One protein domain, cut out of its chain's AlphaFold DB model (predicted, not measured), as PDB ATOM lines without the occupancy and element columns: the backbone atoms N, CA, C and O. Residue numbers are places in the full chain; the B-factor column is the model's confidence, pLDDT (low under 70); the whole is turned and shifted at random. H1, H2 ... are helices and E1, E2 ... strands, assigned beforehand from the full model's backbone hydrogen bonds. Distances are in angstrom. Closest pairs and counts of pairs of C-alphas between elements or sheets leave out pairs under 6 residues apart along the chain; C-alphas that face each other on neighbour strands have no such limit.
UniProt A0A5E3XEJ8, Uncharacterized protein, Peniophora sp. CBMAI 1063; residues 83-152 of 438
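What this domain is: This is residues 83 to 152 of the 438 residues of an uncharacterized protein of Peniophora sp. CBMAI 1063 (UniProt A0A5E3XEJ8). With little regular structure, the domain is a long opening stretch without a named element, residues 83 to 104, leading into a small sheet E2 E1 E3, whose side at E2 is grazed by the one helix, H1. Residues 85 to 90 stick out. The printed part has 70 residues, in the order E1 E2 H1 E3, 27 of them in named elements, class mixed. It is only just compact, close to loose, with a radius of gyration of the C-alphas of 12.8 A and spans of 38 by 28 by 20 A.

How they stand to each other: E1, residues 105 to 108, is the antiparallel neighbour of E3, residues 148 to 151, at 149 degrees; N 106 and O 150 are 2.9 A apart, within hydrogen-bond range. E2, residues 117 to 119, and E1 meet only at a point, C-alphas 118 and 106 facing each other at 4.1 A. H1, residues 122 to 137, is on the sheet but only grazes it with residues 124 to 128; its closest C-alphas to E2 are Ile 125 and Leu 119, 6.6 A. In H1 every O i to N i+4 pair is within hydrogen-bond range.

Where its parts are: E1 begins at C-alpha 105 (133.444, 148.169, 160.723) and measures 10.5 A, E2 6.8 A, H1 23.1 A and E3 10.0 A, ending at C-alpha 151 (129.301, 149.563, 158.143).

The domain as a whole: The two farthest C-alphas, Asp 101 and Pro 139, are 39.6 A apart. The printed part has no cut, and no link between named elements is long. Model pLDDT is under 70 at residues 83 to 103 and 143 to 144.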
ATOM      1  N   GLN A  83     148.425 155.776 153.267       41.69
ATOM      2  CA  GLN A  83     149.128 155.599 152.001       41.69
ATOM      3  C   GLN A  83     150.248 154.592 152.235       41.69
ATOM      4  O   GLN A  83     151.298 154.934 152.764       41.69
ATOM      5  N   ILE A  84     150.007 153.326 151.884       50.44
ATOM      6  CA  ILE A  84     151.052 152.296 151.898       50.44
ATOM      7  C   ILE A  84     151.770 152.367 150.544       50.44
ATOM      8  O   ILE A  84     151.165 151.982 149.534       50.44
ATOM      9  N   PRO A  85     153.011 152.879 150.468       40.50
ATOM     10  CA  PRO A  85     153.755 152.889 149.220       40.50
ATOM     11  C   PRO A  85     154.067 151.449 148.802       40.50
ATOM     12  O   PRO A  85     154.619 150.653 149.557       40.50
ATOM     13  N   SER A  86     153.691 151.110 147.573       51.56
ATOM     14  CA  SER A  86     154.060 149.863 146.907       51.56
ATOM     15  C   SER A  86     155.046 150.190 145.792       51.56
ATOM     16  O   SER A  86     154.882 151.206 145.117       51.56
ATOM     17  N   ALA A  87     156.019 149.307 145.542       43.38
ATOM     18  CA  ALA A  87     157.053 149.457 144.507       43.38
ATOM     19  C   ALA A  87     156.516 149.702 143.077       43.38
ATOM     20  O   ALA A  87     157.280 150.039 142.183       43.38
ATOM     21  N   ARG A  88     155.203 149.548 142.848       50.09
ATOM     22  CA  ARG A  88     154.522 149.817 141.570       50.09
ATOM     23  C   ARG A  88     153.573 151.027 141.605       50.09
ATOM     24  O   ARG A  88     152.636 151.080 140.819       50.09
ATOM     25  N   GLY A  89     153.744 151.957 142.549       44.72
ATOM     26  CA  GLY A  89     153.003 153.230 142.580       44.72
ATOM     27  C   GLY A  89     151.516 153.143 142.957       44.72
ATOM     28  O   GLY A  89     150.795 154.122 142.814       44.72
ATOM     29  N   LYS A  90     151.027 151.997 143.451       49.06
ATOM     30  CA  LYS A  90     149.609 151.808 143.815       49.06
ATOM     31  C   LYS A  90     149.417 151.848 145.337       49.06
ATOM     32  O   LYS A  90     149.886 150.930 146.014       49.06
ATOM     33  N   SER A  91     148.690 152.840 145.851       46.22
ATOM     34  CA  SER A  91     148.335 152.991 147.271       46.22
ATOM     35  C   SER A  91     147.018 152.287 147.631       46.22
ATOM     36  O   SER A  91     146.118 152.143 146.804       46.22
ATOM     37  N   LEU A  92     146.906 151.821 148.877       48.69
ATOM     38  CA  LEU A  92     145.644 151.374 149.473       48.69
ATOM     39  C   LEU A  92     144.980 152.578 150.147       48.69
ATOM     40  O   LEU A  92     145.388 152.928 151.241       48.69
ATOM     41  N   ALA A  93     143.977 153.196 149.523       48.50
ATOM     42  CA  ALA A  93     143.205 154.258 150.166       48.50
ATOM     43  C   ALA A  93     142.060 153.652 150.993       48.50
ATOM     44  O   ALA A  93     141.123 153.070 150.442       48.50
ATOM     45  N   LEU A  94     142.138 153.789 152.314       50.91
ATOM     46  CA  LEU A  94     141.048 153.463 153.231       50.91
ATOM     47  C   LEU A  94     140.250 154.748 153.465       50.91
ATOM     48  O   LEU A  94     140.799 155.724 153.959       50.91
ATOM     49  N   LYS A  95     138.973 154.778 153.080       44.34
ATOM     50  CA  LYS A  95     138.072 155.879 153.441       44.34
ATOM     51  C   LYS A  95     137.182 155.394 154.575       44.34
ATOM     52  O   LYS A  95     136.397 154.469 154.377       44.34
ATOM     53  N   LEU A  96     137.342 155.992 155.747       49.59
ATOM     54  CA  LEU A  96     136.514 155.743 156.919       49.59
ATOM     55  C   LEU A  96     135.737 157.033 157.193       49.59
ATOM     56  O   LEU A  96     136.348 158.061 157.455       49.59
ATOM     57  N   ASP A  97     134.412 156.988 157.080       41.75
ATOM     58  CA  ASP A  97     133.538 158.076 157.526       41.75
ATOM     59  C   ASP A  97     133.060 157.693 158.938       41.75
ATOM     60  O   ASP A  97     132.293 156.741 159.091       41.75
ATOM     61  N   THR A  98     133.573 158.346 159.986       46.12
ATOM     62  CA  THR A  98     133.356 157.907 161.378       46.12
ATOM     63  C   THR A  98     132.685 158.960 162.249       46.12
ATOM     64  O   THR A  98     133.228 160.043 162.433       46.12
ATOM     65  N   THR A  99     131.554 158.606 162.869       44.06
ATOM     66  CA  THR A  99     131.010 159.265 164.069       44.06
ATOM     67  C   THR A  99     131.360 158.458 165.329       44.06
ATOM     68  O   THR A  99     131.660 157.267 165.252       44.06
ATOM     69  N   ARG A 100     131.381 159.138 166.485       40.12
ATOM     70  CA  ARG A 100     132.095 158.781 167.731       40.12
ATOM     71  C   ARG A 100     131.591 157.529 168.475       40.12
ATOM     72  O   ARG A 100     132.281 157.061 169.377       40.12
ATOM     73  N   ASP A 101     130.460 156.955 168.079       43.56
ATOM     74  CA  ASP A 101     129.856 155.825 168.787       43.56
ATOM     75  C   ASP A 101     130.230 154.489 168.129       43.56
ATOM     76  O   ASP A 101     129.843 154.214 166.993       43.56
ATOM     77  N   ALA A 102     131.023 153.694 168.860       51.09
ATOM     78  CA  ALA A 102     131.357 152.273 168.683       51.09
ATOM     79  C   ALA A 102     131.144 151.692 167.265       51.09
ATOM     80  O   ALA A 102     130.082 151.170 166.915       51.09
ATOM     81  N   LEU A 103     132.185 151.771 166.438       58.84
ATOM     82  CA  LEU A 103     132.162 151.328 165.046       58.84
ATOM     83  C   LEU A 103     132.243 149.797 164.927       58.84
ATOM     84  O   LEU A 103     133.285 149.199 165.176       58.84
ATOM     85  N   ALA A 104     131.171 149.164 164.449       72.12
ATOM     86  CA  ALA A 104     131.242 147.826 163.865       72.12
ATOM     87  C   ALA A 104     131.638 147.960 162.382       72.12
ATOM     88  O   ALA A 104     130.785 147.958 161.497       72.12
ATOM     89  N   VAL A 105     132.930 148.144 162.103       82.62
ATOM     90  CA  VAL A 105     133.444 148.169 160.723       82.62
ATOM     91  C   VAL A 105     133.702 146.739 160.263       82.62
ATOM     92  O   VAL A 105     134.248 145.942 161.021       82.62
ATOM     93  N   GLY A 106     133.337 146.401 159.029       89.31
ATOM     94  CA  GLY A 106     133.729 145.153 158.384       89.31
ATOM     95  C   GLY A 106     134.432 145.388 157.051       89.31
ATOM     96  O   GLY A 106     134.244 146.420 156.412       89.31
ATOM     97  N   TYR A 107     135.243 144.434 156.604       91.69
ATOM     98  CA  TYR A 107     135.866 144.430 155.281       91.69
ATOM     99  C   TYR A 107     135.431 143.200 154.481       91.69
ATOM    100  O   TYR A 107     135.194 142.129 155.035       91.69
ATOM    101  N   LYS A 108     135.352 143.334 153.157       90.50
ATOM    102  CA  LYS A 108     135.062 142.220 152.247       90.50
ATOM    103  C   LYS A 108     135.955 142.288 151.015       90.50
ATOM    104  O   LYS A 108     136.025 143.330 150.355       90.50
ATOM    105  N   PHE A 109     136.633 141.182 150.706       90.62
ATOM    106  CA  PHE A 109     137.346 141.036 149.439       90.62
ATOM    107  C   PHE A 109     136.378 140.592 148.334       90.62
ATOM    108  O   PHE A 109     135.454 139.829 148.614       90.62
ATOM    109  N   PRO A 110     136.595 140.992 147.068       85.94
ATOM    110  CA  PRO A 110     135.763 140.542 145.947       85.94
ATOM    111  C   PRO A 110     135.700 139.015 145.799       85.94
ATOM    112  O   PRO A 110     134.696 138.476 145.350       85.94
ATOM    113  N   SER A 111     136.764 138.313 146.203       83.75
ATOM    114  CA  SER A 111     136.847 136.849 146.178       83.75
ATOM    115  C   SER A 111     136.056 136.157 147.291       83.75
ATOM    116  O   SER A 111     135.876 134.940 147.243       83.75
ATOM    117  N   ASP A 112     135.627 136.890 148.318       86.31
ATOM    118  CA  ASP A 112     134.966 136.298 149.474       86.31
ATOM    119  C   ASP A 112     133.495 136.017 149.148       86.31
ATOM    120  O   ASP A 112     132.675 136.926 149.003       86.31
ATOM    121  N   LYS A 113     133.144 134.729 149.082       85.56
ATOM    122  CA  LYS A 113     131.751 134.281 148.917       85.56
ATOM    123  C   LYS A 113     130.892 134.532 150.172       85.56
ATOM    124  O   LYS A 113     129.671 134.505 150.080       85.56
ATOM    125  N   GLY A 114     131.519 134.792 151.323       85.56
ATOM    126  CA  GLY A 114     130.857 135.049 152.608       85.56
ATOM    127  C   GLY A 114     130.474 136.514 152.863       85.56
ATOM    128  O   GLY A 114     130.612 137.389 152.002       85.56
ATOM    129  N   GLY A 115     129.974 136.784 154.072       85.69
ATOM    130  CA  GLY A 115     129.737 138.139 154.581       85.69
ATOM    131  C   GLY A 115     131.035 138.920 154.829       85.69
ATOM    132  O   GLY A 115     132.131 138.364 154.750       85.69
ATOM    133  N   ALA A 116     130.919 140.220 155.110       89.12
ATOM    134  CA  ALA A 116     132.070 141.030 155.502       89.12
ATOM    135  C   ALA A 116     132.643 140.544 156.847       89.12
ATOM    136  O   ALA A 116     131.900 140.222 157.773       89.12
ATOM    137  N   SER A 117     133.971 140.479 156.944       90.00
ATOM    138  CA  SER A 117     134.695 140.150 158.176       90.00
ATOM    139  C   SER A 117     134.782 141.391 159.058       90.00
ATOM    140  O   SER A 117     135.126 142.458 158.556       90.00
ATOM    141  N   ARG A 118     134.469 141.278 160.349       90.62
ATOM    142  CA  ARG A 118     134.468 142.417 161.280       90.62
ATOM    143  C   ARG A 118     135.894 142.802 161.697       90.62
ATOM    144  O   ARG A 118     136.771 141.948 161.753       90.62
ATOM    145  N   LEU A 119     136.114 144.090 161.942       87.88
ATOM    146  CA  LEU A 119     137.337 144.662 162.507       87.88
ATOM    147  C   LEU A 119     137.033 145.065 163.950       87.88
ATOM    148  O   LEU A 119     136.481 146.140 164.184       87.88
ATOM    149  N   GLU A 120     137.328 144.189 164.904       83.56
ATOM    150  CA  GLU A 120     137.078 144.424 166.331       83.56
ATOM    151  C   GLU A 120     138.355 144.836 167.068       83.56
ATOM    152  O   GLU A 120     138.298 145.612 168.022       83.56
ATOM    153  N   ASN A 121     139.513 144.354 166.615       81.75
ATOM    154  CA  ASN A 121     140.797 144.589 167.269       81.75
ATOM    155  C   ASN A 121     141.935 144.879 166.266       81.75
ATOM    156  O   ASN A 121     141.775 144.850 165.044       81.75
ATOM    157  N   ALA A 122     143.121 145.190 166.799       73.56
ATOM    158  CA  ALA A 122     144.304 145.501 165.999       73.56
ATOM    159  C   ALA A 122     144.820 144.302 165.179       73.56
ATOM    160  O   ALA A 122     145.432 144.495 164.125       73.56
ATOM    161  N   ASP A 123     144.578 143.072 165.631       76.06
ATOM    162  CA  ASP A 123     144.998 141.872 164.911       76.06
ATOM    163  C   ASP A 123     144.128 141.621 163.676       76.06
ATOM    164  O   ASP A 123     144.659 141.210 162.641       76.06
ATOM    165  N   ASP A 124     142.849 142.001 163.704       82.38
ATOM    166  CA  ASP A 124     141.974 141.964 162.528       82.38
ATOM    167  C   ASP A 124     142.478 142.899 161.419       82.38
ATOM    168  O   ASP A 124     142.423 142.565 160.233       82.38
ATOM    169  N   ILE A 125     143.040 144.054 161.795       83.56
ATOM    170  CA  ILE A 125     143.676 144.991 160.856       83.56
ATOM    171  C   ILE A 125     144.947 144.368 160.265       83.56
ATOM    172  O   ILE A 125     145.177 144.449 159.054       83.56
ATOM    173  N   LYS A 126     145.771 143.704 161.087       79.44
ATOM    174  CA  LYS A 126     146.958 142.986 160.595       79.44
ATOM    175  C   LYS A 126     146.565 141.860 159.638       79.44
ATOM    176  O   LYS A 126     147.197 141.711 158.591       79.44
ATOM    177  N   GLU A 127     145.524 141.090 159.953       87.06
ATOM    178  CA  GLU A 127     145.014 140.038 159.071       87.06
ATOM    179  C   GLU A 127     144.435 140.603 157.772       87.06
ATOM    180  O   GLU A 127     144.746 140.078 156.700       87.06
ATOM    181  N   LEU A 128     143.702 141.721 157.823       90.75
ATOM    182  CA  LEU A 128     143.260 142.454 156.634       90.75
ATOM    183  C   LEU A 128     144.451 142.819 155.733       90.75
ATOM    184  O   LEU A 128     144.422 142.537 154.533       90.75
ATOM    185  N   ILE A 129     145.524 143.382 156.298       86.44
ATOM    186  CA  ILE A 129     146.730 143.757 155.542       86.44
ATOM    187  C   ILE A 129     147.399 142.517 154.933       86.44
ATOM    188  O   ILE A 129     147.696 142.500 153.736       86.44
ATOM    189  N   LYS A 130     147.594 141.440 155.708       88.62
ATOM    190  CA  LYS A 130     148.175 140.182 155.199       88.62
ATOM    191  C   LYS A 130     147.335 139.585 154.073       88.62
ATOM    192  O   LYS A 130     147.878 139.086 153.084       88.62
ATOM    193  N   ARG A 131     146.010 139.599 154.218       90.56
ATOM    194  CA  ARG A 131     145.068 139.068 153.229       90.56
ATOM    195  C   ARG A 131     145.051 139.929 151.970       90.56
ATOM    196  O   ARG A 131     145.047 139.374 150.878       90.56
ATOM    197  N   TRP A 132     145.189 141.248 152.101       87.44
ATOM    198  CA  TRP A 132     145.357 142.162 150.969       87.44
ATOM    199  C   TRP A 132     146.662 141.927 150.201       87.44
ATOM    200  O   TRP A 132     146.651 141.859 148.971       87.44
ATOM    201  N   ILE A 133     147.777 141.714 150.908       86.19
ATOM    202  CA  ILE A 133     149.061 141.356 150.284       86.19
ATOM    203  C   ILE A 133     148.934 140.029 149.523       86.19
ATOM    204  O   ILE A 133     149.384 139.936 148.381       86.19
ATOM    205  N   ARG A 134     148.302 139.009 150.125       88.38
ATOM    206  CA  ARG A 134     148.046 137.715 149.467       88.38
ATOM    207  C   ARG A 134     147.149 137.861 148.243       88.38
ATOM    208  O   ARG A 134     147.486 137.317 147.197       88.38
ATOM    209  N   TYR A 135     146.067 138.631 148.358       86.31
ATOM    210  CA  TYR A 135     145.158 138.927 147.254       86.31
ATOM    211  C   TYR A 135     145.936 139.511 146.071       86.31
ATOM    212  O   TYR A 135     145.868 138.963 144.981       86.31
ATOM    213  N   ARG A 136     146.793 140.517 146.301       82.62
ATOM    214  CA  ARG A 136     147.616 141.125 145.240       82.62
ATOM    215  C   ARG A 136     148.690 140.230 144.635       82.62
ATOM    216  O   ARG A 136     149.080 140.459 143.495       82.62
ATOM    217  N   LYS A 137     149.223 139.272 145.394       86.12
ATOM    218  CA  LYS A 137     150.216 138.319 144.876       86.12
ATOM    219  C   LYS A 137     149.584 137.248 143.987       86.12
ATOM    220  O   LYS A 137     150.315 136.594 143.253       86.12
ATOM    221  N   ASN A 138     148.266 137.064 144.047       83.75
ATOM    222  CA  ASN A 138     147.576 136.091 143.216       83.75
ATOM    223  C   ASN A 138     147.435 136.628 141.773       83.75
ATOM    224  O   ASN A 138     146.708 137.609 141.580       83.75
ATOM    225  N   PRO A 139     148.077 136.003 140.763       77.88
ATOM    226  CA  PRO A 139     148.018 136.451 139.367       77.88
ATOM    227  C   PRO A 139     146.607 136.379 138.771       77.88
ATOM    228  O   PRO A 139     146.309 137.111 137.832       77.88
ATOM    229  N   ASN A 140     145.727 135.558 139.353       81.56
ATOM    230  CA  ASN A 140     144.340 135.401 138.920       81.56
ATOM    231  C   ASN A 140     143.389 136.412 139.580       81.56
ATOM    232  O   ASN A 140     142.205 136.456 139.249       81.56
ATOM    233  N   SER A 141     143.869 137.211 140.540       78.25
ATOM    234  CA  SER A 141     143.064 138.305 141.078       78.25
ATOM    235  C   SER A 141     143.029 139.438 140.055       78.25
ATOM    236  O   SER A 141     144.072 139.907 139.595       78.25
ATOM    237  N   SER A 142     141.830 139.891 139.681       73.38
ATOM    238  CA  SER A 142     141.707 141.108 138.876       73.38
ATOM    239  C   SER A 142     142.421 142.239 139.621       73.38
ATOM    240  O   SER A 142     142.118 142.499 140.793       73.38
ATOM    241  N   GLN A 143     143.400 142.872 138.963       62.62
ATOM    242  CA  GLN A 143     144.292 143.860 139.583       62.62
ATOM    243  C   GLN A 143     143.552 145.075 140.170       62.62
ATOM    244  O   GLN A 143     144.142 145.812 140.968       62.62
ATOM    245  N   ASP A 144     142.270 145.228 139.835       68.44
ATOM    246  CA  ASP A 144     141.390 146.318 140.252       68.44
ATOM    247  C   ASP A 144     140.380 145.914 141.336       68.44
ATOM    248  O   ASP A 144     139.449 146.657 141.643       68.44
ATOM    249  N   GLY A 145     140.555 144.744 141.958       70.25
ATOM    250  CA  GLY A 145     139.718 144.314 143.075       70.25
ATOM    251  C   GLY A 145     139.795 145.277 144.261       70.25
ATOM    252  O   GLY A 145     140.710 145.198 145.083       70.25
ATOM    253  N   LYS A 146     138.818 146.183 144.367       80.44
ATOM    254  CA  LYS A 146     138.670 147.113 145.489       80.44
ATOM    255  C   LYS A 146     138.145 146.353 146.709       80.44
ATOM    256  O   LYS A 146     137.069 145.764 146.659       80.44
ATOM    257  N   VAL A 147     138.894 146.380 147.812       85.88
ATOM    258  CA  VAL A 147     138.388 145.907 149.112       85.88
ATOM    259  C   VAL A 147     137.290 146.862 149.558       85.88
ATOM    260  O   VAL A 147     137.521 148.069 149.657       85.88
ATOM    261  N   THR A 148     136.088 146.342 149.798       84.88
ATOM    262  CA  THR A 148     134.971 147.159 150.281       84.88
ATOM    263  C   THR A 148     134.956 147.150 151.799       84.88
ATOM    264  O   THR A 148     134.944 146.076 152.399       84.88
ATOM    265  N   ILE A 149     134.924 148.334 152.404       83.56
ATOM    266  CA  ILE A 149     134.639 148.499 153.828       83.56
ATOM    267  C   ILE A 149     133.145 148.768 153.986       83.56
ATOM    268  O   ILE A 149     132.589 149.613 153.287       83.56
ATOM    269  N   GLN A 150     132.497 148.003 154.857       81.75
ATOM    270  CA  GLN A 150     131.063 148.058 155.115       81.75
ATOM    271  C   GLN A 150     130.822 148.448 156.574       81.75
ATOM    272  O   GLN A 150     131.516 147.980 157.476       81.75
ATOM    273  N   ASP A 151     129.829 149.306 156.804       82.19
ATOM    274  CA  ASP A 151     129.301 149.563 158.143       82.19
ATOM    275  C   ASP A 151     128.347 148.421 158.508       82.19
ATOM    276  O   ASP A 151     127.278 148.285 157.910       82.19
ATOM    277  N   MET A 152     128.746 147.592 159.472       80.00
ATOM    278  CA  MET A 152     128.014 146.384 159.860       80.00
ATOM    279  C   MET A 152     126.751 146.690 160.673       80.00
ATOM    280  O   MET A 152     125.982 145.779 160.963       80.00
TER     281      MET A 152